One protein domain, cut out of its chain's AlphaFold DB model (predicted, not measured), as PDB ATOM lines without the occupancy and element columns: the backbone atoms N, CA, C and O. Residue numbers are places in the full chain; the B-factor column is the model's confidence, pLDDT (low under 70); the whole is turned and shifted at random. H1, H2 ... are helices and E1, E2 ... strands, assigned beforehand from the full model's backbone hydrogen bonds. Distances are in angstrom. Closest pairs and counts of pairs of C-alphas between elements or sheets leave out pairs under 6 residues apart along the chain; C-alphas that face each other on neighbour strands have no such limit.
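Overview. This is residues 42 to 132, 161 to 269 and 277 to 285 of the 798 residues of a protein of Spirodela intermedia (UniProt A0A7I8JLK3). Two lobes stand end to end along the longest axis, each a strongly twisted antiparallel sheet with a helix over one face: the curled sheet E2 E1 E6 E5 E4 E3 with H3, and the sheet E7 E11 E10 E9 E8 with H5. The lobes join where E6 runs on into E7 at 88 degrees; H1 packs on H3, and H4 runs close to both H3 and H5 without clearly touching either. The printed part has 209 residues with five named helices and eleven named strands, in the order H1 H2 E1 E2 H3 H4 E3 E4 E5 E6 E7 H5 E8 E9 E10 E11, and its class is mixed, helices and strands. It is compact, with a radius of gyration of the C-alphas of 17.7 A and spans of 62 by 46 by 32 A.

Arrangement. H1, residues 42 to 52, touches H3, residues 103 to 114, running the same way at a steep tilt of 44 degrees; their closest C-alphas, of Ile 51 and Ala 111, are 5.5 A apart. H2, residues 55 to 59, is close to H3 but not clearly touching, with the C-alphas of Asn 56 and Leu 114 closest at 5.9 A. E1, residues 74 to 78, and E2, residues 98 to 100, form an antiparallel hairpin, with N 99 and O 77 at 2.8 A, within hydrogen-bond range. E3, residues 163 to 165, E4, 170 to 173, E5, 178 to 181, and E6, 189 to 194, form a meander, each strand the antiparallel neighbour of the one before; N 163 and O 172 are 2.9 A apart, N 173 and O 178 2.9 A, and N 179 and O 189 2.8 A. The pairing of E6 is staggered: residues 189 to 190 pair with E5 and 191 to 194 with E1, where N 76 and O 192 are 2.8 A apart. H3 is on one face of this sheet, making two layers, a helix layer and a sheet layer; the closest C-alphas of H3 and E1, of Ser 106 and Trp 75, are 5.1 A apart. H4, residues 117 to 131, is on neither sheet and about perpendicular to H3, at 90 degrees. E7, residues 196 to 199, is antiparallel to E11, residues 279 to 284, with N 197 and O 283 at 2.8 A. E8, residues 236 to 241, E9, 250 to 256, and E10, 259 to 265, form a second meander; N 238 and O 253 are 2.9 A apart, N 252 and O 263 2.8 A, and between E10 and E11 N 280 and O 264 are 2.9 A apart. H5, residues 210 to 225, makes two layers with this sheet, at a height over the sheet of 7.5 A; it lies over E9, slantwise to the strands at 37 degrees on the local plane. Every O i to N i+4 pair is within hydrogen-bond range in H1, H3 and H4, against 11 of 12 in H5 and 0 of 1 in H2, where 2 of 2 O i to N i+3 pairs are.

Along the chain. H1 begins at C-alpha 42, (-17.176, -37.290, 2.071). From first to last C-alpha H3 measures 16.3 A, H4 20.8 A and H5 20.3 A, with a kink of 29 degrees in H5 near residue 219. E6 measures 15.8 A, E8 16.7 A, E9 20.1 A and E10 20.0 A. E11, 16.4 A long, ends at C-alpha 284, (-19.419, -14.229, -14.615).

Size, cuts and confidence. The two C-alphas farthest apart, of Trp 184 and Pro 232, are 63.1 A apart. Residues 133 to 160 and 270 to 276 are not printed; the gaps between C-alphas are 28.9 A and 12.5 A. The links H2 to E1 and E1 to E2 are long. The mean pLDDT of the printed part is 76.7, and 55 residues are under 70, among them 80 to 96 and 226 to 234.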
ATOM      1  N   SER A  42     -15.902 -36.677   2.460       52.34
ATOM      2  CA  SER A  42     -17.176 -37.290   2.071       52.34
ATOM      3  C   SER A  42     -18.360 -36.326   2.157       52.34
ATOM      4  O   SER A  42     -19.208 -36.347   1.276       52.34
ATOM      5  N   ASN A  43     -18.427 -35.465   3.180       61.69
ATOM      6  CA  ASN A  43     -19.485 -34.458   3.277       61.69
ATOM      7  C   ASN A  43     -19.293 -33.333   2.250       61.69
ATOM      8  O   ASN A  43     -20.276 -32.823   1.740       61.69
ATOM      9  N   ILE A  44     -18.055 -32.978   1.893       59.28
ATOM     10  CA  ILE A  44     -17.801 -32.034   0.792       59.28
ATOM     11  C   ILE A  44     -18.151 -32.639  -0.545       59.28
ATOM     12  O   ILE A  44     -18.895 -32.008  -1.274       59.28
ATOM     13  N   ALA A  45     -17.688 -33.855  -0.833       59.06
ATOM     14  CA  ALA A  45     -18.087 -34.561  -2.040       59.06
ATOM     15  C   ALA A  45     -19.613 -34.660  -2.106       59.06
ATOM     16  O   ALA A  45     -20.190 -34.415  -3.148       59.06
ATOM     17  N   ARG A  46     -20.281 -34.907  -0.972       72.88
ATOM     18  CA  ARG A  46     -21.742 -34.867  -0.875       72.88
ATOM     19  C   ARG A  46     -22.322 -33.474  -1.116       72.88
ATOM     20  O   ARG A  46     -23.341 -33.378  -1.770       72.88
ATOM     21  N   LEU A  47     -21.744 -32.399  -0.582       69.38
ATOM     22  CA  LEU A  47     -22.223 -31.034  -0.828       69.38
ATOM     23  C   LEU A  47     -22.016 -30.635  -2.293       69.38
ATOM     24  O   LEU A  47     -22.915 -30.065  -2.893       69.38
ATOM     25  N   GLU A  48     -20.871 -30.969  -2.881       68.25
ATOM     26  CA  GLU A  48     -20.580 -30.792  -4.303       68.25
ATOM     27  C   GLU A  48     -21.549 -31.598  -5.165       68.25
ATOM     28  O   GLU A  48     -22.110 -31.033  -6.099       68.25
ATOM     29  N   ASP A  49     -21.814 -32.853  -4.796       71.44
ATOM     30  CA  ASP A  49     -22.784 -33.754  -5.422       71.44
ATOM     31  C   ASP A  49     -24.214 -33.213  -5.298       71.44
ATOM     32  O   ASP A  49     -24.947 -33.161  -6.282       71.44
ATOM     33  N   VAL A  50     -24.594 -32.702  -4.123       70.50
ATOM     34  CA  VAL A  50     -25.877 -32.026  -3.876       70.50
ATOM     35  C   VAL A  50     -26.007 -30.789  -4.752       70.50
ATOM     36  O   VAL A  50     -27.074 -30.564  -5.320       70.50
ATOM     37  N   ILE A  51     -24.949 -29.984  -4.883       72.06
ATOM     38  CA  ILE A  51     -24.943 -28.823  -5.772       72.06
ATOM     39  C   ILE A  51     -25.044 -29.310  -7.226       72.06
ATOM     40  O   ILE A  51     -25.869 -28.792  -7.968       72.06
ATOM     41  N   GLU A  52     -24.241 -30.291  -7.652       70.50
ATOM     42  CA  GLU A  52     -24.202 -30.846  -9.020       70.50
ATOM     43  C   GLU A  52     -25.551 -31.423  -9.466       70.50
ATOM     44  O   GLU A  52     -26.004 -31.136 -10.573       70.50
ATOM     45  N   HIS A  53     -26.238 -32.140  -8.579       70.81
ATOM     46  CA  HIS A  53     -27.565 -32.703  -8.821       70.81
ATOM     47  C   HIS A  53     -28.703 -31.693  -8.605       70.81
ATOM     48  O   HIS A  53     -29.868 -31.988  -8.901       70.81
ATOM     49  N   CYS A  54     -28.411 -30.486  -8.109       70.62
ATOM     50  CA  CYS A  54     -29.420 -29.456  -7.932       70.62
ATOM     51  C   CYS A  54     -29.805 -28.852  -9.286       70.62
ATOM     52  O   CYS A  54     -28.988 -28.222  -9.960       70.62
ATOM     53  N   LYS A  55     -31.089 -28.953  -9.657       70.12
ATOM     54  CA  LYS A  55     -31.611 -28.369 -10.907       70.12
ATOM     55  C   LYS A  55     -31.312 -26.870 -11.031       70.12
ATOM     56  O   LYS A  55     -31.047 -26.378 -12.124       70.12
ATOM     57  N   ASN A  56     -31.298 -26.164  -9.905       67.06
ATOM     58  CA  ASN A  56     -31.019 -24.735  -9.838       67.06
ATOM     59  C   ASN A  56     -29.561 -24.398 -10.209       67.06
ATOM     60  O   ASN A  56     -29.294 -23.336 -10.769       67.06
ATOM     61  N   ARG A  57     -28.611 -25.332 -10.023       75.69
ATOM     62  CA  ARG A  57     -27.210 -25.151 -10.445       75.69
ATOM     63  C   ARG A  57     -27.075 -25.013 -11.961       75.69
ATOM     64  O   ARG A  57     -26.199 -24.278 -12.409       75.69
ATOM     65  N   TYR A  58     -27.935 -25.653 -12.765       68.38
ATOM     66  CA  TYR A  58     -27.850 -25.577 -14.236       68.38
ATOM     67  C   TYR A  58     -27.916 -24.137 -14.766       68.38
ATOM     68  O   TYR A  58     -27.297 -23.836 -15.788       68.38
ATOM     69  N   LYS A  59     -28.602 -23.236 -14.047       67.44
ATOM     70  CA  LYS A  59     -28.623 -21.795 -14.335       67.44
ATOM     71  C   LYS A  59     -27.224 -21.179 -14.252       67.44
ATOM     72  O   LYS A  59     -26.899 -20.316 -15.055       67.44
ATOM     73  N   TYR A  60     -26.385 -21.638 -13.328       70.88
ATOM     74  CA  TYR A  60     -25.092 -21.035 -13.000       70.88
ATOM     75  C   TYR A  60     -23.881 -21.708 -13.664       70.88
ATOM     76  O   TYR A  60     -22.792 -21.138 -13.650       70.88
ATOM     77  N   LEU A  61     -24.049 -22.873 -14.300       67.31
ATOM     78  CA  LEU A  61     -22.957 -23.543 -15.016       67.31
ATOM     79  C   LEU A  61     -22.398 -22.673 -16.150       67.31
ATOM     80  O   LEU A  61     -23.100 -21.840 -16.732       67.31
ATOM     81  N   THR A  62     -21.113 -22.847 -16.452       64.69
ATOM     82  CA  THR A  62     -20.484 -22.233 -17.621       64.69
ATOM     83  C   THR A  62     -21.041 -22.902 -18.872       64.69
ATOM     84  O   THR A  62     -20.987 -24.118 -19.036       64.69
ATOM     85  N   GLN A  63     -21.649 -22.103 -19.744       66.12
ATOM     86  CA  GLN A  63     -22.272 -22.599 -20.976       66.12
ATOM     87  C   GLN A  63     -21.454 -22.215 -22.219       66.12
ATOM     88  O   GLN A  63     -21.812 -22.578 -23.338       66.12
ATOM     89  N   THR A  64     -20.333 -21.507 -22.028       70.75
ATOM     90  CA  THR A  64     -19.440 -21.037 -23.096       70.75
ATOM     91  C   THR A  64     -17.975 -21.334 -22.774       70.75
ATOM     92  O   THR A  64     -17.622 -21.582 -21.620       70.75
ATOM     93  N   ARG A  65     -17.102 -21.263 -23.786       71.56
ATOM     94  CA  ARG A  65     -15.633 -21.314 -23.624       71.56
ATOM     95  C   ARG A  65     -15.010 -19.934 -23.401       71.56
ATOM     96  O   ARG A  65     -13.804 -19.756 -23.576       71.56
ATOM     97  N   SER A  66     -15.825 -18.942 -23.058       75.31
ATOM     98  CA  SER A  66     -15.366 -17.574 -22.902       75.31
ATOM     99  C   SER A  66     -14.400 -17.422 -21.722       75.31
ATOM    100  O   SER A  66     -14.691 -17.902 -20.627       75.31
ATOM    101  N   PRO A  67     -13.308 -16.648 -21.866       72.75
ATOM    102  CA  PRO A  67     -12.476 -16.254 -20.729       72.75
ATOM    103  C   PRO A  67     -13.224 -15.364 -19.717       72.75
ATOM    104  O   PRO A  67     -12.726 -15.149 -18.612       72.75
ATOM    105  N   SER A  68     -14.392 -14.820 -20.085       79.38
ATOM    106  CA  SER A  68     -15.279 -14.074 -19.183       79.38
ATOM    107  C   SER A  68     -16.252 -14.959 -18.395       79.38
ATOM    108  O   SER A  68     -16.958 -14.438 -17.533       79.38
ATOM    109  N   ASP A  69     -16.253 -16.271 -18.631       78.44
ATOM    110  CA  ASP A  69     -16.836 -17.249 -17.719       78.44
ATOM    111  C   ASP A  69     -15.752 -17.726 -16.724       78.44
ATOM    112  O   ASP A  69     -14.565 -17.853 -17.041       78.44
ATOM    113  N   GLY A  70     -16.133 -17.869 -15.463       67.62
ATOM    114  CA  GLY A  70     -15.332 -18.356 -14.344       67.62
ATOM    115  C   GLY A  70     -16.045 -19.526 -13.676       67.62
ATOM    116  O   GLY A  70     -17.241 -19.722 -13.883       67.62
ATOM    117  N   GLU A  71     -15.307 -20.320 -12.906       65.75
ATOM    118  CA  GLU A  71     -15.793 -21.621 -12.426       65.75
ATOM    119  C   GLU A  71     -16.545 -21.530 -11.088       65.75
ATOM    120  O   GLU A  71     -17.531 -22.240 -10.898       65.75
ATOM    121  N   ASP A  72     -16.146 -20.613 -10.196       70.56
ATOM    122  CA  ASP A  72     -16.590 -20.636  -8.798       70.56
ATOM    123  C   ASP A  72     -17.491 -19.460  -8.407       70.56
ATOM    124  O   ASP A  72     -17.211 -18.299  -8.706       70.56
ATOM    125  N   ILE A  73     -18.540 -19.746  -7.637       84.06
ATOM    126  CA  ILE A  73     -19.285 -18.739  -6.870       84.06
ATOM    127  C   ILE A  73     -18.581 -18.562  -5.529       84.06
ATOM    128  O   ILE A  73     -18.187 -19.537  -4.887       84.06
ATOM    129  N   ARG A  74     -18.423 -17.315  -5.078       88.25
ATOM    130  CA  ARG A  74     -17.810 -17.034  -3.774       88.25
ATOM    131  C   ARG A  74     -18.735 -16.205  -2.913       88.25
ATOM    132  O   ARG A  74     -19.381 -15.274  -3.386       88.25
ATOM    133  N   TRP A  75     -18.745 -16.527  -1.629       90.88
ATOM    134  CA  TRP A  75     -19.508 -15.794  -0.634       90.88
ATOM    135  C   TRP A  75     -18.591 -14.847   0.139       90.88
ATOM    136  O   TRP A  75     -17.415 -15.131   0.388       90.88
ATOM    137  N   TYR A  76     -19.144 -13.704   0.529       89.12
ATOM    138  CA  TYR A  76     -18.431 -12.630   1.208       89.12
ATOM    139  C   TYR A  76     -19.224 -12.154   2.420       89.12
ATOM    140  O   TYR A  76     -20.449 -12.242   2.441       89.12
ATOM    141  N   PHE A  77     -18.543 -11.582   3.409       87.19
ATOM    142  CA  PHE A  77     -19.191 -10.874   4.511       87.19
ATOM    143  C   PHE A  77     -18.551  -9.508   4.749       87.19
ATOM    144  O   PHE A  77     -17.343  -9.331   4.585       87.19
ATOM    145  N   CYS A  78     -19.368  -8.527   5.125       81.62
ATOM    146  CA  CYS A  78     -18.936  -7.150   5.334       81.62
ATOM    147  C   CYS A  78     -17.993  -7.034   6.544       81.62
ATOM    148  O   CYS A  78     -18.214  -7.672   7.580       81.62
ATOM    149  N   LYS A  79     -16.955  -6.193   6.438       75.69
ATOM    150  CA  LYS A  79     -16.048  -5.891   7.561       75.69
ATOM    151  C   LYS A  79     -16.717  -5.029   8.622       75.69
ATOM    152  O   LYS A  79     -16.419  -5.190   9.804       75.69
ATOM    153  N   VAL A  80     -17.582  -4.110   8.193       67.00
ATOM    154  CA  VAL A  80     -18.222  -3.131   9.070       67.00
ATOM    155  C   VAL A  80     -19.570  -3.679   9.561       67.00
ATOM    156  O   VAL A  80     -20.359  -4.172   8.749       67.00
ATOM    157  N   PRO A  81     -19.837  -3.606  10.873       60.94
ATOM    158  CA  PRO A  81     -21.142  -3.885  11.464       60.94
ATOM    159  C   PRO A  81     -22.267  -3.037  10.865       60.94
ATOM    160  O   PRO A  81     -22.062  -1.880  10.498       60.94
ATOM    161  N   LEU A  82     -23.476  -3.592  10.776       57.50
ATOM    162  CA  LEU A  82     -24.631  -2.859  10.260       57.50
ATOM    163  C   LEU A  82     -25.133  -1.815  11.272       57.50
ATOM    164  O   LEU A  82     -25.723  -2.168  12.288       57.50
ATOM    165  N   LEU A  83     -25.012  -0.529  10.936       44.28
ATOM    166  CA  LEU A  83     -25.948   0.503  11.393       44.28
ATOM    167  C   LEU A  83     -27.039   0.615  10.321       44.28
ATOM    168  O   LEU A  83     -26.757   1.102   9.231       44.28
ATOM    169  N   ALA A  84     -28.235   0.096  10.619       37.44
ATOM    170  CA  ALA A  84     -29.494   0.243   9.874       37.44
ATOM    171  C   ALA A  84     -29.419   0.158   8.325       37.44
ATOM    172  O   ALA A  84     -29.067   1.116   7.645       37.44
ATOM    173  N   ALA A  85     -29.848  -0.978   7.755       41.78
ATOM    174  CA  ALA A  85     -30.279  -1.112   6.351       41.78
ATOM    175  C   ALA A  85     -29.351  -0.502   5.270       41.78
ATOM    176  O   ALA A  85     -29.811   0.126   4.315       41.78
ATOM    177  N   SER A  86     -28.033  -0.683   5.377       51.81
ATOM    178  CA  SER A  86     -27.089  -0.187   4.371       51.81
ATOM    179  C   SER A  86     -26.853  -1.221   3.264       51.81
ATOM    180  O   SER A  86     -25.862  -1.952   3.235       51.81
ATOM    181  N   VAL A  87     -27.765  -1.273   2.290       57.06
ATOM    182  CA  VAL A  87     -27.426  -1.842   0.976       57.06
ATOM    183  C   VAL A  87     -26.227  -1.054   0.422       57.06
ATOM    184  O   VAL A  87     -26.257   0.181   0.478       57.06
ATOM    185  N   PRO A  88     -25.158  -1.703  -0.090       56.56
ATOM    186  CA  PRO A  88     -24.028  -0.991  -0.676       56.56
ATOM    187  C   PRO A  88     -24.512   0.011  -1.721       56.56
ATOM    188  O   PRO A  88     -25.151  -0.358  -2.706       56.56
ATOM    189  N   ARG A  89     -24.224   1.296  -1.503       56.84
ATOM    190  CA  ARG A  89     -24.660   2.355  -2.425       56.84
ATOM    191  C   ARG A  89     -23.947   2.271  -3.774       56.84
ATOM    192  O   ARG A  89     -24.500   2.714  -4.767       56.84
ATOM    193  N   THR A  90     -22.752   1.685  -3.810       58.78
ATOM    194  CA  THR A  90     -21.966   1.494  -5.031       58.78
ATOM    195  C   THR A  90     -22.260   0.148  -5.687       58.78
ATOM    196  O   THR A  90     -22.453  -0.862  -5.013       58.78
ATOM    197  N   GLU A  91     -22.249   0.132  -7.018       65.62
ATOM    198  CA  GLU A  91     -22.504  -1.053  -7.846       65.62
ATOM    199  C   GLU A  91     -21.404  -2.118  -7.711       65.62
ATOM    200  O   GLU A  91     -21.663  -3.319  -7.803       65.62
ATOM    201  N   ILE A  92     -20.170  -1.665  -7.474       66.94
ATOM    202  CA  ILE A  92     -18.989  -2.502  -7.260       66.94
ATOM    203  C   ILE A  92     -18.623  -2.435  -5.785       66.94
ATOM    204  O   ILE A  92     -18.497  -1.346  -5.212       66.94
ATOM    205  N   VAL A  93     -18.413  -3.602  -5.193       67.81
ATOM    206  CA  VAL A  93     -17.981  -3.729  -3.807       67.81
ATOM    207  C   VAL A  93     -16.501  -3.365  -3.678       67.81
ATOM    208  O   VAL A  93     -15.662  -3.856  -4.434       67.81
ATOM    209  N   GLY A  94     -16.154  -2.497  -2.724       65.62
ATOM    210  CA  GLY A  94     -14.766  -2.108  -2.482       65.62
ATOM    211  C   GLY A  94     -13.919  -3.273  -1.960       65.62
ATOM    212  O   GLY A  94     -14.341  -4.014  -1.074       65.62
ATOM    213  N   LYS A  95     -12.679  -3.406  -2.462       65.00
ATOM    214  CA  LYS A  95     -11.704  -4.438  -2.032       65.00
ATOM    215  C   LYS A  95     -11.475  -4.445  -0.509       65.00
ATOM    216  O   LYS A  95     -11.156  -5.478   0.070       65.00
ATOM    217  N   GLY A  96     -11.629  -3.289   0.137       65.44
ATOM    218  CA  GLY A  96     -11.436  -3.108   1.573       65.44
ATOM    219  C   GLY A  96     -12.651  -3.446   2.438       65.44
ATOM    220  O   GLY A  96     -12.462  -3.620   3.637       65.44
ATOM    221  N   ASP A  97     -13.844  -3.589   1.861       71.06
ATOM    222  CA  ASP A  97     -15.104  -3.526   2.617       71.06
ATOM    223  C   ASP A  97     -15.653  -4.905   3.004       71.06
ATOM    224  O   ASP A  97     -16.504  -5.009   3.887       71.06
ATOM    225  N   TYR A  98     -15.138  -5.978   2.390       78.00
ATOM    226  CA  TYR A  98     -15.607  -7.351   2.594       78.00
ATOM    227  C   TYR A  98     -14.446  -8.328   2.796       78.00
ATOM    228  O   TYR A  98     -13.340  -8.119   2.298       78.00
ATOM    229  N   PHE A  99     -14.721  -9.406   3.523       83.12
ATOM    230  CA  PHE A  99     -13.882 -10.597   3.623       83.12
ATOM    231  C   PHE A  99     -14.509 -11.729   2.810       83.12
ATOM    232  O   PHE A  99     -15.735 -11.842   2.745       83.12
ATOM    233  N   ARG A 100     -13.676 -12.580   2.206       89.31
ATOM    234  CA  ARG A 100     -14.148 -13.827   1.586       89.31
ATOM    235  C   ARG A 100     -14.362 -14.883   2.657       89.31
ATOM    236  O   ARG A 100     -13.558 -14.994   3.583       89.31
ATOM    237  N   PHE A 101     -15.427 -15.660   2.505       91.25
ATOM    238  CA  PHE A 101     -15.528 -16.939   3.191       91.25
ATOM    239  C   PHE A 101     -14.519 -17.930   2.600       91.25
ATOM    240  O   PHE A 101     -14.101 -17.799   1.442       91.25
ATOM    241  N   SER A 102     -14.142 -18.920   3.407       89.75
ATOM    242  CA  SER A 102     -13.354 -20.066   2.956       89.75
ATOM    243  C   SER A 102     -14.068 -20.808   1.821       89.75
ATOM    244  O   SER A 102     -15.260 -20.579   1.560       89.75
ATOM    245  N   MET A 103     -13.357 -21.684   1.105       84.38
ATOM    246  CA  MET A 103     -13.993 -22.412   0.004       84.38
ATOM    247  C   MET A 103     -15.107 -23.315   0.532       84.38
ATOM    248  O   MET A 103     -16.190 -23.362  -0.045       84.38
ATOM    249  N   ARG A 104     -14.884 -23.965   1.676       81.81
ATOM    250  CA  ARG A 104     -15.869 -24.867   2.279       81.81
ATOM    251  C   ARG A 104     -17.098 -24.129   2.779       81.81
ATOM    252  O   ARG A 104     -18.214 -24.578   2.529       81.81
ATOM    253  N   ASP A 105     -16.903 -22.988   3.431       88.06
ATOM    254  CA  ASP A 105     -18.021 -22.166   3.891       88.06
ATOM    255  C   ASP A 105     -18.806 -21.617   2.689       88.06
ATOM    256  O   ASP A 105     -20.034 -21.641   2.695       88.06
ATOM    257  N   SER A 106     -18.116 -21.198   1.620       89.44
ATOM    258  CA  SER A 106     -18.764 -20.761   0.373       89.44
ATOM    259  C   SER A 106     -19.600 -21.877  -0.262       89.44
ATOM    260  O   SER A 106     -20.725 -21.620  -0.678       89.44
ATOM    261  N   LEU A 107     -19.093 -23.115  -0.292       84.44
ATOM    262  CA  LEU A 107     -19.829 -24.280  -0.796       84.44
ATOM    263  C   LEU A 107     -21.050 -24.611   0.070       84.44
ATOM    264  O   LEU A 107     -22.129 -24.856  -0.462       84.44
ATOM    265  N   ALA A 108     -20.913 -24.585   1.399       83.38
ATOM    266  CA  ALA A 108     -22.022 -24.851   2.314       83.38
ATOM    267  C   ALA A 108     -23.141 -23.799   2.188       83.38
ATOM    268  O   ALA A 108     -24.330 -24.143   2.187       83.38
ATOM    269  N   LEU A 109     -22.764 -22.525   2.045       88.44
ATOM    270  CA  LEU A 109     -23.697 -21.425   1.796       88.44
ATOM    271  C   LEU A 109     -24.382 -21.571   0.436       88.44
ATOM    272  O   LEU A 109     -25.602 -21.443   0.362       88.44
ATOM    273  N   GLU A 110     -23.627 -21.901  -0.612       88.69
ATOM    274  CA  GLU A 110     -24.166 -22.074  -1.960       88.69
ATOM    275  C   GLU A 110     -25.127 -23.266  -2.051       88.69
ATOM    276  O   GLU A 110     -26.226 -23.122  -2.584       88.69
ATOM    277  N   ALA A 111     -24.778 -24.414  -1.464       83.06
ATOM    278  CA  ALA A 111     -25.671 -25.571  -1.386       83.06
ATOM    279  C   ALA A 111     -26.991 -25.214  -0.683       83.06
ATOM    280  O   ALA A 111     -28.075 -25.537  -1.169       83.06
ATOM    281  N   SER A 112     -26.899 -24.494   0.439       85.00
ATOM    282  CA  SER A 112     -28.062 -24.063   1.223       85.00
ATOM    283  C   SER A 112     -28.914 -23.011   0.507       85.00
ATOM    284  O   SER A 112     -30.126 -22.951   0.728       85.00
ATOM    285  N   PHE A 113     -28.287 -22.173  -0.326       87.69
ATOM    286  CA  PHE A 113     -28.962 -21.192  -1.169       87.69
ATOM    287  C   PHE A 113     -29.718 -21.876  -2.307       87.69
ATOM    288  O   PHE A 113     -30.918 -21.661  -2.446       87.69
ATOM    289  N   LEU A 114     -29.059 -22.748  -3.076       86.31
ATOM    290  CA  LEU A 114     -29.658 -23.397  -4.246       86.31
ATOM    291  C   LEU A 114     -30.859 -24.278  -3.887       86.31
ATOM    292  O   LEU A 114     -31.814 -24.346  -4.657       86.31
ATOM    293  N   GLN A 115     -30.862 -24.898  -2.704       82.44
ATOM    294  CA  GLN A 115     -32.014 -25.659  -2.205       82.44
ATOM    295  C   GLN A 115     -33.268 -24.797  -1.971       82.44
ATOM    296  O   GLN A 115     -34.377 -25.323  -2.006       82.44
ATOM    297  N   ARG A 116     -33.106 -23.490  -1.727       83.62
ATOM    298  CA  ARG A 116     -34.188 -22.541  -1.408       83.62
ATOM    299  C   ARG A 116     -34.127 -21.281  -2.279       83.62
ATOM    300  O   ARG A 116     -34.521 -20.211  -1.828       83.62
ATOM    301  N   GLU A 117     -33.621 -21.388  -3.512       85.88
ATOM    302  CA  GLU A 117     -33.313 -20.220  -4.355       85.88
ATOM    303  C   GLU A 117     -34.535 -19.311  -4.545       85.88
ATOM    304  O   GLU A 117     -34.457 -18.120  -4.259       85.88
ATOM    305  N   GLU A 118     -35.670 -19.862  -4.986       84.19
ATOM    306  CA  GLU A 118     -36.877 -19.073  -5.273       84.19
ATOM    307  C   GLU A 118     -37.407 -18.349  -4.027       84.19
ATOM    308  O   GLU A 118     -37.736 -17.161  -4.077       84.19
ATOM    309  N   GLU A 119     -37.440 -19.053  -2.893       87.56
ATOM    310  CA  GLU A 119     -37.860 -18.507  -1.604       87.56
ATOM    311  C   GLU A 119     -36.925 -17.370  -1.166       87.56
ATOM    312  O   GLU A 119     -37.383 -16.256  -0.901       87.56
ATOM    313  N   LEU A 120     -35.612 -17.619  -1.138       86.94
ATOM    314  CA  LEU A 120     -34.611 -16.650  -0.689       86.94
ATOM    315  C   LEU A 120     -34.571 -15.417  -1.593       86.94
ATOM    316  O   LEU A 120     -34.605 -14.295  -1.088       86.94
ATOM    317  N   LEU A 121     -34.579 -15.604  -2.917       85.38
ATOM    318  CA  LEU A 121     -34.633 -14.490  -3.862       85.38
ATOM    319  C   LEU A 121     -35.889 -13.642  -3.641       85.38
ATOM    320  O   LEU A 121     -35.794 -12.417  -3.677       85.38
ATOM    321  N   SER A 122     -37.047 -14.248  -3.358       85.88
ATOM    322  CA  SER A 122     -38.271 -13.486  -3.080       85.88
ATOM    323  C   SER A 122     -38.125 -12.562  -1.860       85.88
ATOM    324  O   SER A 122     -38.503 -11.388  -1.927       85.88
ATOM    325  N   TYR A 123     -37.499 -13.044  -0.779       84.56
ATOM    326  CA  TYR A 123     -37.201 -12.234   0.403       84.56
ATOM    327  C   TYR A 123     -36.197 -11.123   0.091       84.56
ATOM    328  O   TYR A 123     -36.387  -9.982   0.511       84.56
ATOM    329  N   TRP A 124     -35.154 -11.426  -0.683       84.00
ATOM    330  CA  TRP A 124     -34.109 -10.460  -1.016       84.00
ATOM    331  C   TRP A 124     -34.611  -9.341  -1.932       84.00
ATOM    332  O   TRP A 124     -34.232  -8.184  -1.741       84.00
ATOM    333  N   TRP A 125     -35.479  -9.665  -2.897       80.81
ATOM    334  CA  TRP A 125     -36.151  -8.683  -3.752       80.81
ATOM    335  C   TRP A 125     -37.114  -7.806  -2.957       80.81
ATOM    336  O   TRP A 125     -37.182  -6.601  -3.200       80.81
ATOM    337  N   LYS A 126     -37.822  -8.383  -1.980       81.44
ATOM    338  CA  LYS A 126     -38.683  -7.622  -1.071       81.44
ATOM    339  C   LYS A 126     -37.877  -6.628  -0.230       81.44
ATOM    340  O   LYS A 126     -38.219  -5.451  -0.215       81.44
ATOM    341  N   GLU A 127     -36.785  -7.072   0.396       77.12
ATOM    342  CA  GLU A 127     -35.874  -6.194   1.151       77.12
ATOM    343  C   GLU A 127     -35.345  -5.062   0.260       77.12
ATOM    344  O   GLU A 127     -35.335  -3.901   0.658       77.12
ATOM    345  N   TYR A 128     -34.953  -5.374  -0.979       73.31
ATOM    346  CA  TYR A 128     -34.487  -4.356  -1.916       73.31
ATOM    347  C   TYR A 128     -35.576  -3.327  -2.242       73.31
ATOM    348  O   TYR A 128     -35.300  -2.128  -2.226       73.31
ATOM    349  N   ALA A 129     -36.806  -3.774  -2.506       72.31
ATOM    350  CA  ALA A 129     -37.932  -2.888  -2.786       72.31
ATOM    351  C   ALA A 129     -38.243  -1.957  -1.602       72.31
ATOM    352  O   ALA A 129     -38.536  -0.783  -1.812       72.31
ATOM    353  N   GLU A 130     -38.126  -2.457  -0.370       71.88
ATOM    354  CA  GLU A 130     -38.289  -1.670   0.857       71.88
ATOM    355  C   GLU A 130     -37.148  -0.656   1.054       71.88
ATOM    356  O   GLU A 130     -37.394   0.478   1.454       71.88
ATOM    357  N   CYS A 131     -35.902  -1.020   0.728       65.50
ATOM    358  CA  CYS A 131     -34.758  -0.105   0.806       65.50
ATOM    359  C   CYS A 131     -34.725   0.950  -0.316       65.50
ATOM    360  O   CYS A 131     -34.077   1.984  -0.155       65.50
ATOM    361  N   SER A 132     -35.389   0.702  -1.447       62.19
ATOM    362  CA  SER A 132     -35.317   1.533  -2.660       62.19
ATOM    363  C   SER A 132     -36.417   2.603  -2.735       62.19
ATOM    364  O   SER A 132     -36.968   2.847  -3.809       62.19
ATOM    365  N   VAL A 161     -31.248 -21.335  13.467       61.31
ATOM    366  CA  VAL A 161     -30.186 -22.218  12.985       61.31
ATOM    367  C   VAL A 161     -29.820 -21.711  11.598       61.31
ATOM    368  O   VAL A 161     -30.563 -21.928  10.640       61.31
ATOM    369  N   GLY A 162     -28.735 -20.944  11.519       77.38
ATOM    370  CA  GLY A 162     -28.154 -20.536  10.243       77.38
ATOM    371  C   GLY A 162     -27.219 -21.607   9.682       77.38
ATOM    372  O   GLY A 162     -27.012 -22.660  10.283       77.38
ATOM    373  N   VAL A 163     -26.617 -21.326   8.529       84.56
ATOM    374  CA  VAL A 163     -25.543 -22.166   7.980       84.56
ATOM    375  C   VAL A 163     -24.267 -21.908   8.796       84.56
ATOM    376  O   VAL A 163     -23.857 -20.746   8.881       84.56
ATOM    377  N   PRO A 164     -23.637 -22.927   9.415       86.62
ATOM    378  CA  PRO A 164     -22.427 -22.738  10.208       86.62
ATOM    379  C   PRO A 164     -21.239 -22.365   9.318       86.62
ATOM    380  O   PRO A 164     -20.995 -23.000   8.297       86.62
ATOM    381  N   VAL A 165     -20.481 -21.353   9.738       88.19
ATOM    382  CA  VAL A 165     -19.291 -20.842   9.041       88.19
ATOM    383  C   VAL A 165     -18.169 -20.543  10.042       88.19
ATOM    384  O   VAL A 165     -18.384 -20.529  11.263       88.19
ATOM    385  N   LYS A 166     -16.946 -20.317   9.550       88.56
ATOM    386  CA  LYS A 166     -15.751 -20.004  10.357       88.56
ATOM    387  C   LYS A 166     -15.516 -21.017  11.481       88.56
ATOM    388  O   LYS A 166     -15.431 -20.673  12.665       88.56
ATOM    389  N   GLY A 167     -15.527 -22.305  11.130       83.31
ATOM    390  CA  GLY A 167     -15.327 -23.400  12.085       83.31
ATOM    391  C   GLY A 167     -16.444 -23.562  13.128       83.31
ATOM    392  O   GLY A 167     -16.199 -24.134  14.199       83.31
ATOM    393  N   GLY A 168     -17.646 -23.047  12.839       85.31
ATOM    394  CA  GLY A 168     -18.830 -23.117  13.702       85.31
ATOM    395  C   GLY A 168     -18.893 -22.036  14.785       85.31
ATOM    396  O   GLY A 168     -19.670 -22.163  15.732       85.31
ATOM    397  N   LEU A 169     -18.059 -20.996  14.686       88.94
ATOM    398  CA  LEU A 169     -18.099 -19.828  15.575       88.94
ATOM    399  C   LEU A 169     -19.183 -18.820  15.174       88.94
ATOM    400  O   LEU A 169     -19.677 -18.074  16.025       88.94
ATOM    401  N   TYR A 170     -19.533 -18.806  13.890       89.62
ATOM    402  CA  TYR A 170     -20.506 -17.909  13.289       89.62
ATOM    403  C   TYR A 170     -21.537 -18.711  12.500       89.62
ATOM    404  O   TYR A 170     -21.280 -19.840  12.079       89.62
ATOM    405  N   GLU A 171     -22.692 -18.102  12.284       88.25
ATOM    406  CA  GLU A 171     -23.744 -18.629  11.425       88.25
ATOM    407  C   GLU A 171     -24.247 -17.565  10.469       88.25
ATOM    408  O   GLU A 171     -24.244 -16.376  10.791       88.25
ATOM    409  N   VAL A 172     -24.700 -18.011   9.299       89.25
ATOM    410  CA  VAL A 172     -25.345 -17.158   8.303       89.25
ATOM    411  C   VAL A 172     -26.831 -17.478   8.225       89.25
ATOM    412  O   VAL A 172     -27.232 -18.579   7.846       89.25
ATOM    413  N   ASP A 173     -27.652 -16.483   8.540       87.81
ATOM    414  CA  ASP A 173     -29.068 -16.457   8.191       87.81
ATOM    415  C   ASP A 173     -29.196 -15.972   6.742       87.81
ATOM    416  O   ASP A 173     -29.018 -14.786   6.457       87.81
ATOM    417  N   LEU A 174     -29.478 -16.895   5.818       86.19
ATOM    418  CA  LEU A 174     -29.641 -16.582   4.396       86.19
ATOM    419  C   LEU A 174     -30.913 -15.778   4.104       86.19
ATOM    420  O   LEU A 174     -30.927 -15.030   3.132       86.19
ATOM    421  N   VAL A 175     -31.958 -15.877   4.935       84.56
ATOM    422  CA  VAL A 175     -33.200 -15.110   4.741       84.56
ATOM    423  C   VAL A 175     -32.931 -13.636   5.014       84.56
ATOM    424  O   VAL A 175     -33.284 -12.780   4.209       84.56
ATOM    425  N   LYS A 176     -32.244 -13.344   6.126       81.25
ATOM    426  CA  LYS A 176     -31.872 -11.973   6.512       81.25
ATOM    427  C   LYS A 176     -30.551 -11.485   5.919       81.25
ATOM    428  O   LYS A 176     -30.205 -10.324   6.099       81.25
ATOM    429  N   ARG A 177     -29.787 -12.362   5.262       83.38
ATOM    430  CA  ARG A 177     -28.423 -12.102   4.760       83.38
ATOM    431  C   ARG A 177     -27.463 -11.602   5.838       83.38
ATOM    432  O   ARG A 177     -26.641 -10.715   5.596       83.38
ATOM    433  N   HIS A 178     -27.546 -12.174   7.036       85.62
ATOM    434  CA  HIS A 178     -26.742 -11.754   8.182       85.62
ATOM    435  C   HIS A 178     -25.869 -12.891   8.705       85.62
ATOM    436  O   HIS A 178     -26.355 -13.976   9.009       85.62
ATOM    437  N   CYS A 179     -24.580 -12.606   8.854       87.81
ATOM    438  CA  CYS A 179     -23.614 -13.403   9.592       87.81
ATOM    439  C   CYS A 179     -23.546 -12.897  11.034       87.81
ATOM    440  O   CYS A 179     -23.330 -11.701  11.259       87.81
ATOM    441  N   PHE A 180     -23.721 -13.791  12.002       87.25
ATOM    442  CA  PHE A 180     -23.750 -13.457  13.423       87.25
ATOM    443  C   PHE A 180     -22.971 -14.486  14.258       87.25
ATOM    444  O   PHE A 180     -22.880 -15.657  13.881       87.25
ATOM    445  N   PRO A 181     -22.350 -14.068  15.375       89.62
ATOM    446  CA  PRO A 181     -21.645 -14.985  16.263       89.62
ATOM    447  C   PRO A 181     -22.611 -15.893  17.033       89.62
ATOM    448  O   PRO A 181     -23.649 -15.460  17.524       89.62
ATOM    449  N   VAL A 182     -22.233 -17.160  17.202       87.06
ATOM    450  CA  VAL A 182     -23.083 -18.171  17.856       87.06
ATOM    451  C   VAL A 182     -23.040 -18.063  19.386       87.06
ATOM    452  O   VAL A 182     -24.061 -18.184  20.079       87.06
ATOM    453  N   TYR A 183     -21.833 -17.879  19.925       88.75
ATOM    454  CA  TYR A 183     -21.538 -18.080  21.348       88.75
ATOM    455  C   TYR A 183     -21.377 -16.790  22.155       88.75
ATOM    456  O   TYR A 183     -21.270 -16.841  23.375       88.75
ATOM    457  N   TRP A 184     -21.350 -15.636  21.507       88.25
ATOM    458  CA  TRP A 184     -21.280 -14.342  22.177       88.25
ATOM    459  C   TRP A 184     -22.183 -13.358  21.463       88.25
ATOM    460  O   TRP A 184     -22.529 -13.555  20.304       88.25
ATOM    461  N   ASN A 185     -22.539 -12.284  22.152       80.56
ATOM    462  CA  ASN A 185     -23.323 -11.225  21.542       80.56
ATOM    463  C   ASN A 185     -22.370 -10.337  20.743       80.56
ATOM    464  O   ASN A 185     -21.472  -9.705  21.307       80.56
ATOM    465  N   GLY A 186     -22.565 -10.289  19.435       77.00
ATOM    466  CA  GLY A 186     -21.845  -9.393  18.545       77.00
ATOM    467  C   GLY A 186     -22.773  -8.873  17.466       77.00
ATOM    468  O   GLY A 186     -23.919  -9.298  17.357       77.00
ATOM    469  N   GLU A 187     -22.274  -7.919  16.701       78.56
ATOM    470  CA  GLU A 187     -23.076  -7.256  15.686       78.56
ATOM    471  C   GLU A 187     -23.213  -8.122  14.434       78.56
ATOM    472  O   GLU A 187     -22.276  -8.817  14.019       78.56
ATOM    473  N   ASN A 188     -24.387  -8.035  13.813       82.06
ATOM    474  CA  ASN A 188     -24.688  -8.723  12.569       82.06
ATOM    475  C   ASN A 188     -23.916  -8.080  11.413       82.06
ATOM    476  O   ASN A 188     -23.872  -6.855  11.261       82.06
ATOM    477  N   ARG A 189     -23.327  -8.925  10.568       83.75
ATOM    478  CA  ARG A 189     -22.571  -8.516   9.381       83.75
ATOM    479  C   ARG A 189     -23.298  -8.970   8.135       83.75
ATOM    480  O   ARG A 189     -23.705 -10.124   8.053       83.75
ATOM    481  N   ARG A 190     -23.439  -8.093   7.145       84.25
ATOM    482  CA  ARG A 190     -24.104  -8.464   5.893       84.25
ATOM    483  C   ARG A 190     -23.298  -9.504   5.126       84.25
ATOM    484  O   ARG A 190     -22.074  -9.391   5.048       84.25
ATOM    485  N   VAL A 191     -23.992 -10.472   4.547       88.75
ATOM    486  CA  VAL A 191     -23.438 -11.490   3.655       88.75
ATOM    487  C   VAL A 191     -23.822 -11.164   2.215       88.75
ATOM    488  O   VAL A 191     -24.904 -10.639   1.967       88.75
ATOM    489  N   LEU A 192     -22.910 -11.440   1.287       87.25
ATOM    490  CA  LEU A 192     -23.046 -11.170  -0.139       87.25
ATOM    491  C   LEU A 192     -22.657 -12.416  -0.939       87.25
ATOM    492  O   LEU A 192     -21.562 -12.957  -0.752       87.25
ATOM    493  N   ARG A 193     -23.517 -12.827  -1.868       89.88
ATOM    494  CA  ARG A 193     -23.227 -13.831  -2.891       89.88
ATOM    495  C   ARG A 193     -22.574 -13.171  -4.108       89.88
ATOM    496  O   ARG A 193     -23.130 -12.259  -4.711       89.88
ATOM    497  N   GLY A 194     -21.379 -13.627  -4.474       89.44
ATOM    498  CA  GLY A 194     -20.641 -13.152  -5.641       89.44
ATOM    499  C   GLY A 194     -20.727 -14.135  -6.805       89.44
ATOM    500  O   GLY A 194     -19.961 -15.095  -6.859       89.44
ATOM    501  N   HIS A 195     -21.628 -13.879  -7.756       88.19
ATOM    502  CA  HIS A 195     -21.711 -14.611  -9.033       88.19
ATOM    503  C   HIS A 195     -21.341 -13.761 -10.256       88.19
ATOM    504  O   HIS A 195     -20.970 -14.314 -11.288       88.19
ATOM    505  N   TRP A 196     -21.347 -12.432 -10.134       89.38
ATOM    506  CA  TRP A 196     -20.800 -11.511 -11.137       89.38
ATOM    507  C   TRP A 196     -19.747 -10.592 -10.531       89.38
ATOM    508  O   TRP A 196     -19.866 -10.138  -9.392       89.38
ATOM    509  N   TYR A 197     -18.726 -10.294 -11.327       89.19
ATOM    510  CA  TYR A 197     -17.546  -9.556 -10.908       89.19
ATOM    511  C   TYR A 197     -17.207  -8.440 -11.883       89.19
ATOM    512  O   TYR A 197     -17.398  -8.556 -13.093       89.19
ATOM    513  N   ALA A 198     -16.631  -7.371 -11.347       87.81
ATOM    514  CA  ALA A 198     -16.169  -6.222 -12.099       87.81
ATOM    515  C   ALA A 198     -14.692  -5.943 -11.821       87.81
ATOM    516  O   ALA A 198     -14.217  -6.033 -10.688       87.81
ATOM    517  N   ARG A 199     -13.959  -5.570 -12.871       83.75
ATOM    518  CA  ARG A 199     -12.531  -5.255 -12.802       83.75
ATOM    519  C   ARG A 199     -12.295  -3.752 -12.905       83.75
ATOM    520  O   ARG A 199     -12.215  -3.205 -14.006       83.75
ATOM    521  N   LYS A 200     -12.165  -3.080 -11.757       70.12
ATOM    522  CA  LYS A 200     -11.989  -1.620 -11.663       70.12
ATOM    523  C   LYS A 200     -10.529  -1.245 -11.394       70.12
ATOM    524  O   LYS A 200     -10.073  -1.312 -10.258       70.12
ATOM    525  N   GLY A 201      -9.806  -0.804 -12.425       63.59
ATOM    526  CA  GLY A 201      -8.455  -0.222 -12.323       63.59
ATOM    527  C   GLY A 201      -7.313  -1.194 -11.971       63.59
ATOM    528  O   GLY A 201      -6.252  -1.103 -12.584       63.59
ATOM    529  N   SER A 202      -7.511  -2.126 -11.031       63.00
ATOM    530  CA  SER A 202      -6.542  -3.166 -10.652       63.00
ATOM    531  C   SER A 202      -6.678  -4.449 -11.498       63.00
ATOM    532  O   SER A 202      -7.525  -4.566 -12.393       63.00
ATOM    533  N   LEU A 203      -5.798  -5.430 -11.255       67.31
ATOM    534  CA  LEU A 203      -5.899  -6.793 -11.804       67.31
ATOM    535  C   LEU A 203      -6.982  -7.639 -11.108       67.31
ATOM    536  O   LEU A 203      -7.210  -8.775 -11.520       67.31
ATOM    537  N   ASP A 204      -7.652  -7.095 -10.091       75.94
ATOM    538  CA  ASP A 204      -8.529  -7.863  -9.214       75.94
ATOM    539  C   ASP A 204      -9.981  -7.833  -9.684       75.94
ATOM    540  O   ASP A 204     -10.491  -6.817 -10.165       75.94
ATOM    541  N   TRP A 205     -10.654  -8.962  -9.489       82.56
ATOM    542  CA  TRP A 205     -12.086  -9.118  -9.702       82.56
ATOM    543  C   TRP A 205     -12.827  -8.849  -8.393       82.56
ATOM    544  O   TRP A 205     -12.622  -9.552  -7.403       82.56
ATOM    545  N   LEU A 206     -13.677  -7.822  -8.388       84.56
ATOM    546  CA  LEU A 206     -14.471  -7.419  -7.228       84.56
ATOM    547  C   LEU A 206     -15.932  -7.819  -7.432       84.56
ATOM    548  O   LEU A 206     -16.436  -7.636  -8.542       84.56
ATOM    549  N   PRO A 207     -16.612  -8.374  -6.413       87.88
ATOM    550  CA  PRO A 207     -17.993  -8.795  -6.569       87.88
ATOM    551  C   PRO A 207     -18.891  -7.584  -6.846       87.88
ATOM    552  O   PRO A 207     -18.693  -6.490  -6.305       87.88
ATOM    553  N   LEU A 208     -19.866  -7.782  -7.726       85.38
ATOM    554  CA  LEU A 208     -20.942  -6.826  -7.933       85.38
ATOM    555  C   LEU A 208     -21.976  -6.938  -6.821       85.38
ATOM    556  O   LEU A 208     -22.114  -7.970  -6.162       85.38
ATOM    557  N   ARG A 209     -22.737  -5.863  -6.647       80.25
ATOM    558  CA  ARG A 209     -23.940  -5.877  -5.823       80.25
ATOM    559  C   ARG A 209     -24.952  -6.891  -6.381       80.25
ATOM    560  O   ARG A 209     -25.113  -7.006  -7.596       80.25
ATOM    561  N   GLU A 210     -25.615  -7.628  -5.492       81.00
ATOM    562  CA  GLU A 210     -26.483  -8.765  -5.850       81.00
ATOM    563  C   GLU A 210     -27.662  -8.388  -6.760       81.00
ATOM    564  O   GLU A 210     -28.003  -9.158  -7.650       81.00
ATOM    565  N   ASP A 211     -28.257  -7.204  -6.587       77.69
ATOM    566  CA  ASP A 211     -29.351  -6.695  -7.432       77.69
ATOM    567  C   ASP A 211     -28.921  -6.542  -8.897       77.69
ATOM    568  O   ASP A 211     -29.669  -6.878  -9.815       77.69
ATOM    569  N   ILE A 212     -27.700  -6.057  -9.118       84.12
ATOM    570  CA  ILE A 212     -27.122  -5.896 -10.452       84.12
ATOM    571  C   ILE A 212     -26.675  -7.244 -10.995       84.12
ATOM    572  O   ILE A 212     -26.931  -7.551 -12.157       84.12
ATOM    573  N   ALA A 213     -26.027  -8.059 -10.163       88.12
ATOM    574  CA  ALA A 213     -25.579  -9.389 -10.549       88.12
ATOM    575  C   ALA A 213     -26.759 -10.280 -10.983       88.12
ATOM    576  O   ALA A 213     -26.654 -10.988 -11.980       88.12
ATOM    577  N   GLU A 214     -27.908 -10.202 -10.307       86.00
ATOM    578  CA  GLU A 214     -29.093 -10.982 -10.678       86.00
ATOM    579  C   GLU A 214     -29.778 -10.446 -11.943       86.00
ATOM    580  O   GLU A 214     -30.192 -11.231 -12.797       86.00
ATOM    581  N   GLN A 215     -29.829  -9.121 -12.136       86.38
ATOM    582  CA  GLN A 215     -30.276  -8.532 -13.406       86.38
ATOM    583  C   GLN A 215     -29.393  -8.972 -14.578       86.38
ATOM    584  O   GLN A 215     -29.911  -9.336 -15.637       86.38
ATOM    585  N   LEU A 216     -28.071  -8.970 -14.382       88.19
ATOM    586  CA  LEU A 216     -27.104  -9.448 -15.367       88.19
ATOM    587  C   LEU A 216     -27.297 -10.932 -15.665       88.19
ATOM    588  O   LEU A 216     -27.309 -11.294 -16.836       88.19
ATOM    589  N   GLU A 217     -27.510 -11.773 -14.653       87.56
ATOM    590  CA  GLU A 217     -27.743 -13.207 -14.849       87.56
ATOM    591  C   GLU A 217     -29.025 -13.461 -15.655       87.56
ATOM    592  O   GLU A 217     -29.011 -14.189 -16.650       87.56
ATOM    593  N   ILE A 218     -30.134 -12.806 -15.293       83.94
ATOM    594  CA  ILE A 218     -31.411 -12.926 -16.014       83.94
ATOM    595  C   ILE A 218     -31.262 -12.456 -17.465       83.94
ATOM    596  O   ILE A 218     -31.763 -13.102 -18.392       83.94
ATOM    597  N   ALA A 219     -30.596 -11.322 -17.677       83.94
ATOM    598  CA  ALA A 219     -30.418 -10.746 -19.000       83.94
ATOM    599  C   ALA A 219     -29.441 -11.559 -19.861       83.94
ATOM    600  O   ALA A 219     -29.709 -11.762 -21.045       83.94
ATOM    601  N   TYR A 220     -28.369 -12.087 -19.269       83.19
ATOM    602  CA  TYR A 220     -27.440 -13.006 -19.917       83.19
ATOM    603  C   TYR A 220     -28.184 -14.232 -20.443       83.19
ATOM    604  O   TYR A 220     -28.137 -14.502 -21.642       83.19
ATOM    605  N   HIS A 221     -28.979 -14.904 -19.604       79.69
ATOM    606  CA  HIS A 221     -29.775 -16.047 -20.052       79.69
ATOM    607  C   HIS A 221     -30.744 -15.655 -21.169       79.69
ATOM    608  O   HIS A 221     -30.722 -16.252 -22.243       79.69
ATOM    609  N   ARG A 222     -31.574 -14.626 -20.967       78.44
ATOM    610  CA  ARG A 222     -32.666 -14.291 -21.900       78.44
ATOM    611  C   ARG A 222     -32.207 -13.666 -23.218       78.44
ATOM    612  O   ARG A 222     -32.850 -13.880 -24.244       78.44
ATOM    613  N   GLN A 223     -31.166 -12.839 -23.191       74.31
ATOM    614  CA  GLN A 223     -30.797 -11.969 -24.314       74.31
ATOM    615  C   GLN A 223     -29.443 -12.306 -24.934       74.31
ATOM    616  O   GLN A 223     -29.235 -11.959 -26.093       74.31
ATOM    617  N   VAL A 224     -28.542 -12.960 -24.198       73.31
ATOM    618  CA  VAL A 224     -27.197 -13.305 -24.686       73.31
ATOM    619  C   VAL A 224     -27.139 -14.786 -25.053       73.31
ATOM    620  O   VAL A 224     -26.870 -15.121 -26.202       73.31
ATOM    621  N   TRP A 225     -27.489 -15.673 -24.120       70.06
ATOM    622  CA  TRP A 225     -27.444 -17.120 -24.327       70.06
ATOM    623  C   TRP A 225     -28.526 -17.622 -25.295       70.06
ATOM    624  O   TRP A 225     -28.213 -18.209 -26.331       70.06
ATOM    625  N   HIS A 226     -29.806 -17.337 -25.025       66.94
ATOM    626  CA  HIS A 226     -30.915 -17.833 -25.857       66.94
ATOM    627  C   HIS A 226     -30.988 -17.183 -27.255       66.94
ATOM    628  O   HIS A 226     -31.731 -17.659 -28.110       66.94
ATOM    629  N   ARG A 227     -30.224 -16.110 -27.518       62.03
ATOM    630  CA  ARG A 227     -30.174 -15.419 -28.822       62.03
ATOM    631  C   ARG A 227     -28.996 -15.839 -29.709       62.03
ATOM    632  O   ARG A 227     -28.718 -15.148 -30.686       62.03
ATOM    633  N   ARG A 228     -28.362 -16.991 -29.453       59.41
ATOM    634  CA  ARG A 228     -27.347 -17.630 -30.327       59.41
ATOM    635  C   ARG A 228     -27.861 -18.054 -31.727       59.41
ATOM    636  O   ARG A 228     -27.328 -18.967 -32.346       59.41
ATOM    637  N   THR A 229     -28.885 -17.399 -32.270       50.97
ATOM    638  CA  THR A 229     -29.183 -17.395 -33.708       50.97
ATOM    639  C   THR A 229     -28.462 -16.202 -34.332       50.97
ATOM    640  O   THR A 229     -28.938 -15.069 -34.274       50.97
ATOM    641  N   PHE A 230     -27.268 -16.482 -34.848       51.75
ATOM    642  CA  PHE A 230     -26.253 -15.524 -35.278       51.75
ATOM    643  C   PHE A 230     -26.666 -14.628 -36.447       51.75
ATOM    644  O   PHE A 230     -27.411 -15.023 -37.345       51.75
ATOM    645  N   GLN A 231     -26.083 -13.426 -36.481       58.31
ATOM    646  CA  GLN A 231     -25.878 -12.727 -37.746       58.31
ATOM    647  C   GLN A 231     -24.922 -13.559 -38.623       58.31
ATOM    648  O   GLN A 231     -24.032 -14.212 -38.082       58.31
ATOM    649  N   PRO A 232     -25.011 -13.503 -39.963       57.16
ATOM    650  CA  PRO A 232     -24.113 -14.252 -40.854       57.16
ATOM    651  C   PRO A 232     -22.605 -14.005 -40.635       57.16
ATOM    652  O   PRO A 232     -21.787 -14.753 -41.155       57.16
ATOM    653  N   SER A 233     -22.239 -12.949 -39.901       67.31
ATOM    654  CA  SER A 233     -20.870 -12.568 -39.545       67.31
ATOM    655  C   SER A 233     -20.273 -13.327 -38.352       67.31
ATOM    656  O   SER A 233     -19.078 -13.176 -38.119       67.31
ATOM    657  N   GLY A 234     -21.067 -14.074 -37.571       65.81
ATOM    658  CA  GLY A 234     -20.611 -14.734 -36.331       65.81
ATOM    659  C   GLY A 234     -20.368 -13.783 -35.147       65.81
ATOM    660  O   GLY A 234     -20.007 -14.220 -34.061       65.81
ATOM    661  N   LEU A 235     -20.586 -12.476 -35.330       71.06
ATOM    662  CA  LEU A 235     -20.441 -11.464 -34.281       71.06
ATOM    663  C   LEU A 235     -21.785 -11.193 -33.605       71.06
ATOM    664  O   LEU A 235     -22.807 -11.016 -34.276       71.06
ATOM    665  N   PHE A 236     -21.772 -11.083 -32.278       76.31
ATOM    666  CA  PHE A 236     -22.933 -10.679 -31.497       76.31
ATOM    667  C   PHE A 236     -22.621  -9.458 -30.626       76.31
ATOM    668  O   PHE A 236     -21.521  -9.304 -30.091       76.31
ATOM    669  N   ALA A 237     -23.620  -8.592 -30.467       80.69
ATOM    670  CA  ALA A 237     -23.595  -7.504 -29.503       80.69
ATOM    671  C   ALA A 237     -24.977  -7.363 -28.859       80.69
ATOM    672  O   ALA A 237     -25.991  -7.321 -29.559       80.69
ATOM    673  N   ALA A 238     -25.025  -7.284 -27.532       82.88
ATOM    674  CA  ALA A 238     -26.249  -7.068 -26.772       82.88
ATOM    675  C   ALA A 238     -26.033  -5.950 -25.752       82.88
ATOM    676  O   ALA A 238     -25.048  -5.944 -25.015       82.88
ATOM    677  N   ARG A 239     -26.967  -5.002 -25.712       85.44
ATOM    678  CA  ARG A 239     -27.019  -3.954 -24.695       85.44
ATOM    679  C   ARG A 239     -28.122  -4.300 -23.705       85.44
ATOM    680  O   ARG A 239     -29.252  -4.546 -24.117       85.44
ATOM    681  N   ILE A 240     -27.785  -4.283 -22.424       85.69
ATOM    682  CA  ILE A 240     -28.690  -4.550 -21.313       85.69
ATOM    683  C   ILE A 240     -28.687  -3.316 -20.425       85.69
ATOM    684  O   ILE A 240     -27.675  -3.003 -19.805       85.69
ATOM    685  N   ASP A 241     -29.804  -2.603 -20.373       84.00
ATOM    686  CA  ASP A 241     -29.951  -1.485 -19.446       84.00
ATOM    687  C   ASP A 241     -30.167  -2.034 -18.028       84.00
ATOM    688  O   ASP A 241     -30.977  -2.939 -17.818       84.00
ATOM    689  N   ILE A 242     -29.401  -1.520 -17.065       81.88
ATOM    690  CA  ILE A 242     -29.394  -1.992 -15.678       81.88
ATOM    691  C   ILE A 242     -30.136  -0.977 -14.822       81.88
ATOM    692  O   ILE A 242     -29.835   0.216 -14.841       81.88
ATOM    693  N   GLN A 243     -31.084  -1.464 -14.030       74.50
ATOM    694  CA  GLN A 243     -31.771  -0.657 -13.033       74.50
ATOM    695  C   GLN A 243     -30.912  -0.618 -11.768       74.50
ATOM    696  O   GLN A 243     -30.573  -1.656 -11.200       74.50
ATOM    697  N   GLY A 244     -30.518   0.578 -11.341       64.94
ATOM    698  CA  GLY A 244     -29.651   0.762 -10.185       64.94
ATOM    699  C   GLY A 244     -29.608   2.211  -9.717       64.94
ATOM    700  O   GLY A 244     -30.396   3.045 -10.151       64.94
ATOM    701  N   SER A 245     -28.659   2.501  -8.829       58.53
ATOM    702  CA  SER A 245     -28.441   3.814  -8.210       58.53
ATOM    703  C   SER A 245     -28.067   4.908  -9.215       58.53
ATOM    704  O   SER A 245     -28.406   6.069  -9.000       58.53
ATOM    705  N   ASN A 246     -27.393   4.542 -10.307       64.50
ATOM    706  CA  ASN A 246     -26.966   5.465 -11.354       64.50
ATOM    707  C   ASN A 246     -27.872   5.327 -12.588       64.50
ATOM    708  O   ASN A 246     -27.810   4.314 -13.296       64.50
ATOM    709  N   GLU A 247     -28.682   6.354 -12.865       62.84
ATOM    710  CA  GLU A 247     -29.499   6.444 -14.082       62.84
ATOM    711  C   GLU A 247     -28.621   6.328 -15.345       62.84
ATOM    712  O   GLU A 247     -27.576   6.967 -15.447       62.84
ATOM    713  N   GLY A 248     -29.031   5.496 -16.312       70.50
ATOM    714  CA  GLY A 248     -28.321   5.310 -17.591       70.50
ATOM    715  C   GLY A 248     -27.247   4.212 -17.612       70.50
ATOM    716  O   GLY A 248     -26.646   3.953 -18.659       70.50
ATOM    717  N   SER A 249     -27.024   3.517 -16.492       80.31
ATOM    718  CA  SER A 249     -26.085   2.389 -16.446       80.31
ATOM    719  C   SER A 249     -26.532   1.244 -17.357       80.31
ATOM    720  O   SER A 249     -27.685   0.815 -17.323       80.31
ATOM    721  N   HIS A 250     -25.614   0.713 -18.162       86.00
ATOM    722  CA  HIS A 250     -25.900  -0.404 -19.061       86.00
ATOM    723  C   HIS A 250     -24.705  -1.349 -19.181       86.00
ATOM    724  O   HIS A 250     -23.548  -0.930 -19.160       86.00
ATOM    725  N   ALA A 251     -24.983  -2.641 -19.323       88.38
ATOM    726  CA  ALA A 251     -23.994  -3.636 -19.695       88.38
ATOM    727  C   ALA A 251     -23.996  -3.853 -21.206       88.38
ATOM    728  O   ALA A 251     -25.040  -4.063 -21.826       88.38
ATOM    729  N   LEU A 252     -22.807  -3.828 -21.795       87.56
ATOM    730  CA  LEU A 252     -22.575  -4.169 -23.186       87.56
ATOM    731  C   LEU A 252     -21.879  -5.525 -23.248       87.56
ATOM    732  O   LEU A 252     -20.767  -5.667 -22.748       87.56
ATOM    733  N   PHE A 253     -22.529  -6.491 -23.883       86.38
ATOM    734  CA  PHE A 253     -21.971  -7.794 -24.212       86.38
ATOM    735  C   PHE A 253     -21.564  -7.798 -25.677       86.38
ATOM    736  O   PHE A 253     -22.349  -7.396 -26.535       86.38
ATOM    737  N   THR A 254     -20.360  -8.267 -25.965       85.25
ATOM    738  CA  THR A 254     -19.820  -8.402 -27.320       85.25
ATOM    739  C   THR A 254     -19.092  -9.722 -27.436       85.25
ATOM    740  O   THR A 254     -18.370 -10.085 -26.512       85.25
ATOM    741  N   GLY A 255     -19.203 -10.423 -28.552       79.44
ATOM    742  CA  GLY A 255     -18.464 -11.668 -28.708       79.44
ATOM    743  C   GLY A 255     -18.674 -12.359 -30.039       79.44
ATOM    744  O   GLY A 255     -19.327 -11.830 -30.940       79.44
ATOM    745  N   GLU A 256     -18.104 -13.551 -30.122       76.69
ATOM    746  CA  GLU A 256     -18.218 -14.498 -31.230       76.69
ATOM    747  C   GLU A 256     -18.990 -15.742 -30.768       76.69
ATOM    748  O   GLU A 256     -19.451 -15.805 -29.626       76.69
ATOM    749  N   ASP A 257     -19.118 -16.747 -31.638       70.56
ATOM    750  CA  ASP A 257     -19.976 -17.917 -31.434       70.56
ATOM    751  C   ASP A 257     -19.931 -18.530 -30.022       70.56
ATOM    752  O   ASP A 257     -20.975 -18.793 -29.415       70.56
ATOM    753  N   ASP A 258     -18.725 -18.708 -29.471       73.31
ATOM    754  CA  ASP A 258     -18.515 -19.321 -28.155       73.31
ATOM    755  C   ASP A 258     -17.637 -18.505 -27.192       73.31
ATOM    756  O   ASP A 258     -17.246 -18.988 -26.128       73.31
ATOM    757  N   THR A 259     -17.329 -17.255 -27.545       79.19
ATOM    758  CA  THR A 259     -16.517 -16.355 -26.716       79.19
ATOM    759  C   THR A 259     -17.216 -15.019 -26.545       79.19
ATOM    760  O   THR A 259     -17.870 -14.529 -27.459       79.19
ATOM    761  N   TRP A 260     -17.110 -14.412 -25.365       84.81
ATOM    762  CA  TRP A 260     -17.771 -13.139 -25.097       84.81
ATOM    763  C   TRP A 260     -17.004 -12.286 -24.099       84.81
ATOM    764  O   TRP A 260     -16.369 -12.784 -23.182       84.81
ATOM    765  N   GLU A 261     -17.106 -10.978 -24.239       86.50
ATOM    766  CA  GLU A 261     -16.667 -10.007 -23.252       86.50
ATOM    767  C   GLU A 261     -17.855  -9.136 -22.862       86.50
ATOM    768  O   GLU A 261     -18.733  -8.857 -23.680       86.50
ATOM    769  N   ALA A 262     -17.886  -8.703 -21.605       88.44
ATOM    770  CA  ALA A 262     -18.886  -7.755 -21.149       88.44
ATOM    771  C   ALA A 262     -18.252  -6.571 -20.435       88.44
ATOM    772  O   ALA A 262     -17.199  -6.681 -19.800       88.44
ATOM    773  N   TRP A 263     -18.931  -5.437 -20.534       88.12
ATOM    774  CA  TRP A 263     -18.506  -4.164 -19.980       88.12
ATOM    775  C   TRP A 263     -19.696  -3.493 -19.308       88.12
ATOM    776  O   TRP A 263     -20.741  -3.342 -19.929       88.12
ATOM    777  N   LEU A 264     -19.534  -3.073 -18.058       86.75
ATOM    778  CA  LEU A 264     -20.466  -2.197 -17.364       86.75
ATOM    779  C   LEU A 264     -20.096  -0.755 -17.688       86.75
ATOM    780  O   LEU A 264     -18.987  -0.317 -17.376       86.75
ATOM    781  N   VAL A 265     -21.012  -0.025 -18.308       83.81
ATOM    782  CA  VAL A 265     -20.878   1.397 -18.608       83.81
ATOM    783  C   VAL A 265     -21.742   2.163 -17.616       83.81
ATOM    784  O   VAL A 265     -22.944   1.920 -17.525       83.81
ATOM    785  N   MET A 266     -21.123   3.067 -16.859       73.75
ATOM    786  CA  MET A 266     -21.824   3.947 -15.923       73.75
ATOM    787  C   MET A 266     -21.802   5.375 -16.466       73.75
ATOM    788  O   MET A 266     -20.723   5.949 -16.642       73.75
ATOM    789  N   ASP A 267     -22.980   5.947 -16.717       63.12
ATOM    790  CA  ASP A 267     -23.111   7.349 -17.108       63.12
ATOM    791  C   ASP A 267     -22.939   8.227 -15.865       63.12
ATOM    792  O   ASP A 267     -23.789   8.284 -14.980       63.12
ATOM    793  N   SER A 268     -21.808   8.926 -15.768       52.41
ATOM    794  CA  SER A 268     -21.686  10.024 -14.813       52.41
ATOM    795  C   SER A 268     -22.383  11.244 -15.400       52.41
ATOM    796  O   SER A 268     -21.960  11.762 -16.435       52.41
ATOM    797  N   SER A 269     -23.429  11.725 -14.734       47.50
ATOM    798  CA  SER A 269     -24.066  13.008 -15.025       47.50
ATOM    799  C   SER A 269     -23.016  14.127 -15.107       47.50
ATOM    800  O   SER A 269     -22.480  14.558 -14.085       47.50
ATOM    801  N   GLY A 277     -14.058   6.323 -21.444       50.03
ATOM    802  CA  GLY A 277     -15.274   6.206 -20.635       50.03
ATOM    803  C   GLY A 277     -15.033   5.448 -19.326       50.03
ATOM    804  O   GLY A 277     -14.136   4.608 -19.253       50.03
ATOM    805  N   ASN A 278     -15.863   5.720 -18.315       68.56
ATOM    806  CA  ASN A 278     -15.981   4.947 -17.071       68.56
ATOM    807  C   ASN A 278     -16.579   3.549 -17.344       68.56
ATOM    808  O   ASN A 278     -17.622   3.186 -16.800       68.56
ATOM    809  N   SER A 279     -15.953   2.766 -18.225       75.12
ATOM    810  CA  SER A 279     -16.331   1.384 -18.495       75.12
ATOM    811  C   SER A 279     -15.493   0.428 -17.650       75.12
ATOM    812  O   SER A 279     -14.279   0.578 -17.499       75.12
ATOM    813  N   VAL A 280     -16.156  -0.568 -17.072       86.12
ATOM    814  CA  VAL A 280     -15.540  -1.570 -16.201       86.12
ATOM    815  C   VAL A 280     -15.789  -2.943 -16.800       86.12
ATOM    816  O   VAL A 280     -16.920  -3.275 -17.138       86.12
ATOM    817  N   ARG A 281     -14.742  -3.756 -16.953       88.50
ATOM    818  CA  ARG A 281     -14.894  -5.099 -17.526       88.50
ATOM    819  C   ARG A 281     -15.644  -6.001 -16.548       88.50
ATOM    820  O   ARG A 281     -15.329  -6.000 -15.357       88.50
ATOM    821  N   LEU A 282     -16.598  -6.765 -17.065       89.50
ATOM    822  CA  LEU A 282     -17.414  -7.717 -16.327       89.50
ATOM    823  C   LEU A 282     -16.962  -9.158 -16.573       89.50
ATOM    824  O   LEU A 282     -16.429  -9.498 -17.636       89.50
ATOM    825  N   ARG A 283     -17.212  -9.999 -15.573       88.69
ATOM    826  CA  ARG A 283     -17.010 -11.445 -15.611       88.69
ATOM    827  C   ARG A 283     -18.117 -12.145 -14.835       88.69
ATOM    828  O   ARG A 283     -18.556 -11.637 -13.804       88.69
ATOM    829  N   ARG A 284     -18.522 -13.313 -15.316       87.62
ATOM    830  CA  ARG A 284     -19.419 -14.229 -14.615       87.62
ATOM    831  C   ARG A 284     -18.575 -15.287 -13.912       87.62
ATOM    832  O   ARG A 284     -17.763 -15.922 -14.565       87.62
ATOM    833  N   GLY A 285     -18.724 -15.450 -12.601       84.50
ATOM    834  CA  GLY A 285     -17.897 -16.351 -11.790       84.50
ATOM    835  C   GLY A 285     -16.564 -15.752 -11.324       84.50
ATOM    836  O   GLY A 285     -16.015 -14.808 -11.905       84.50
TER     837      GLY A 285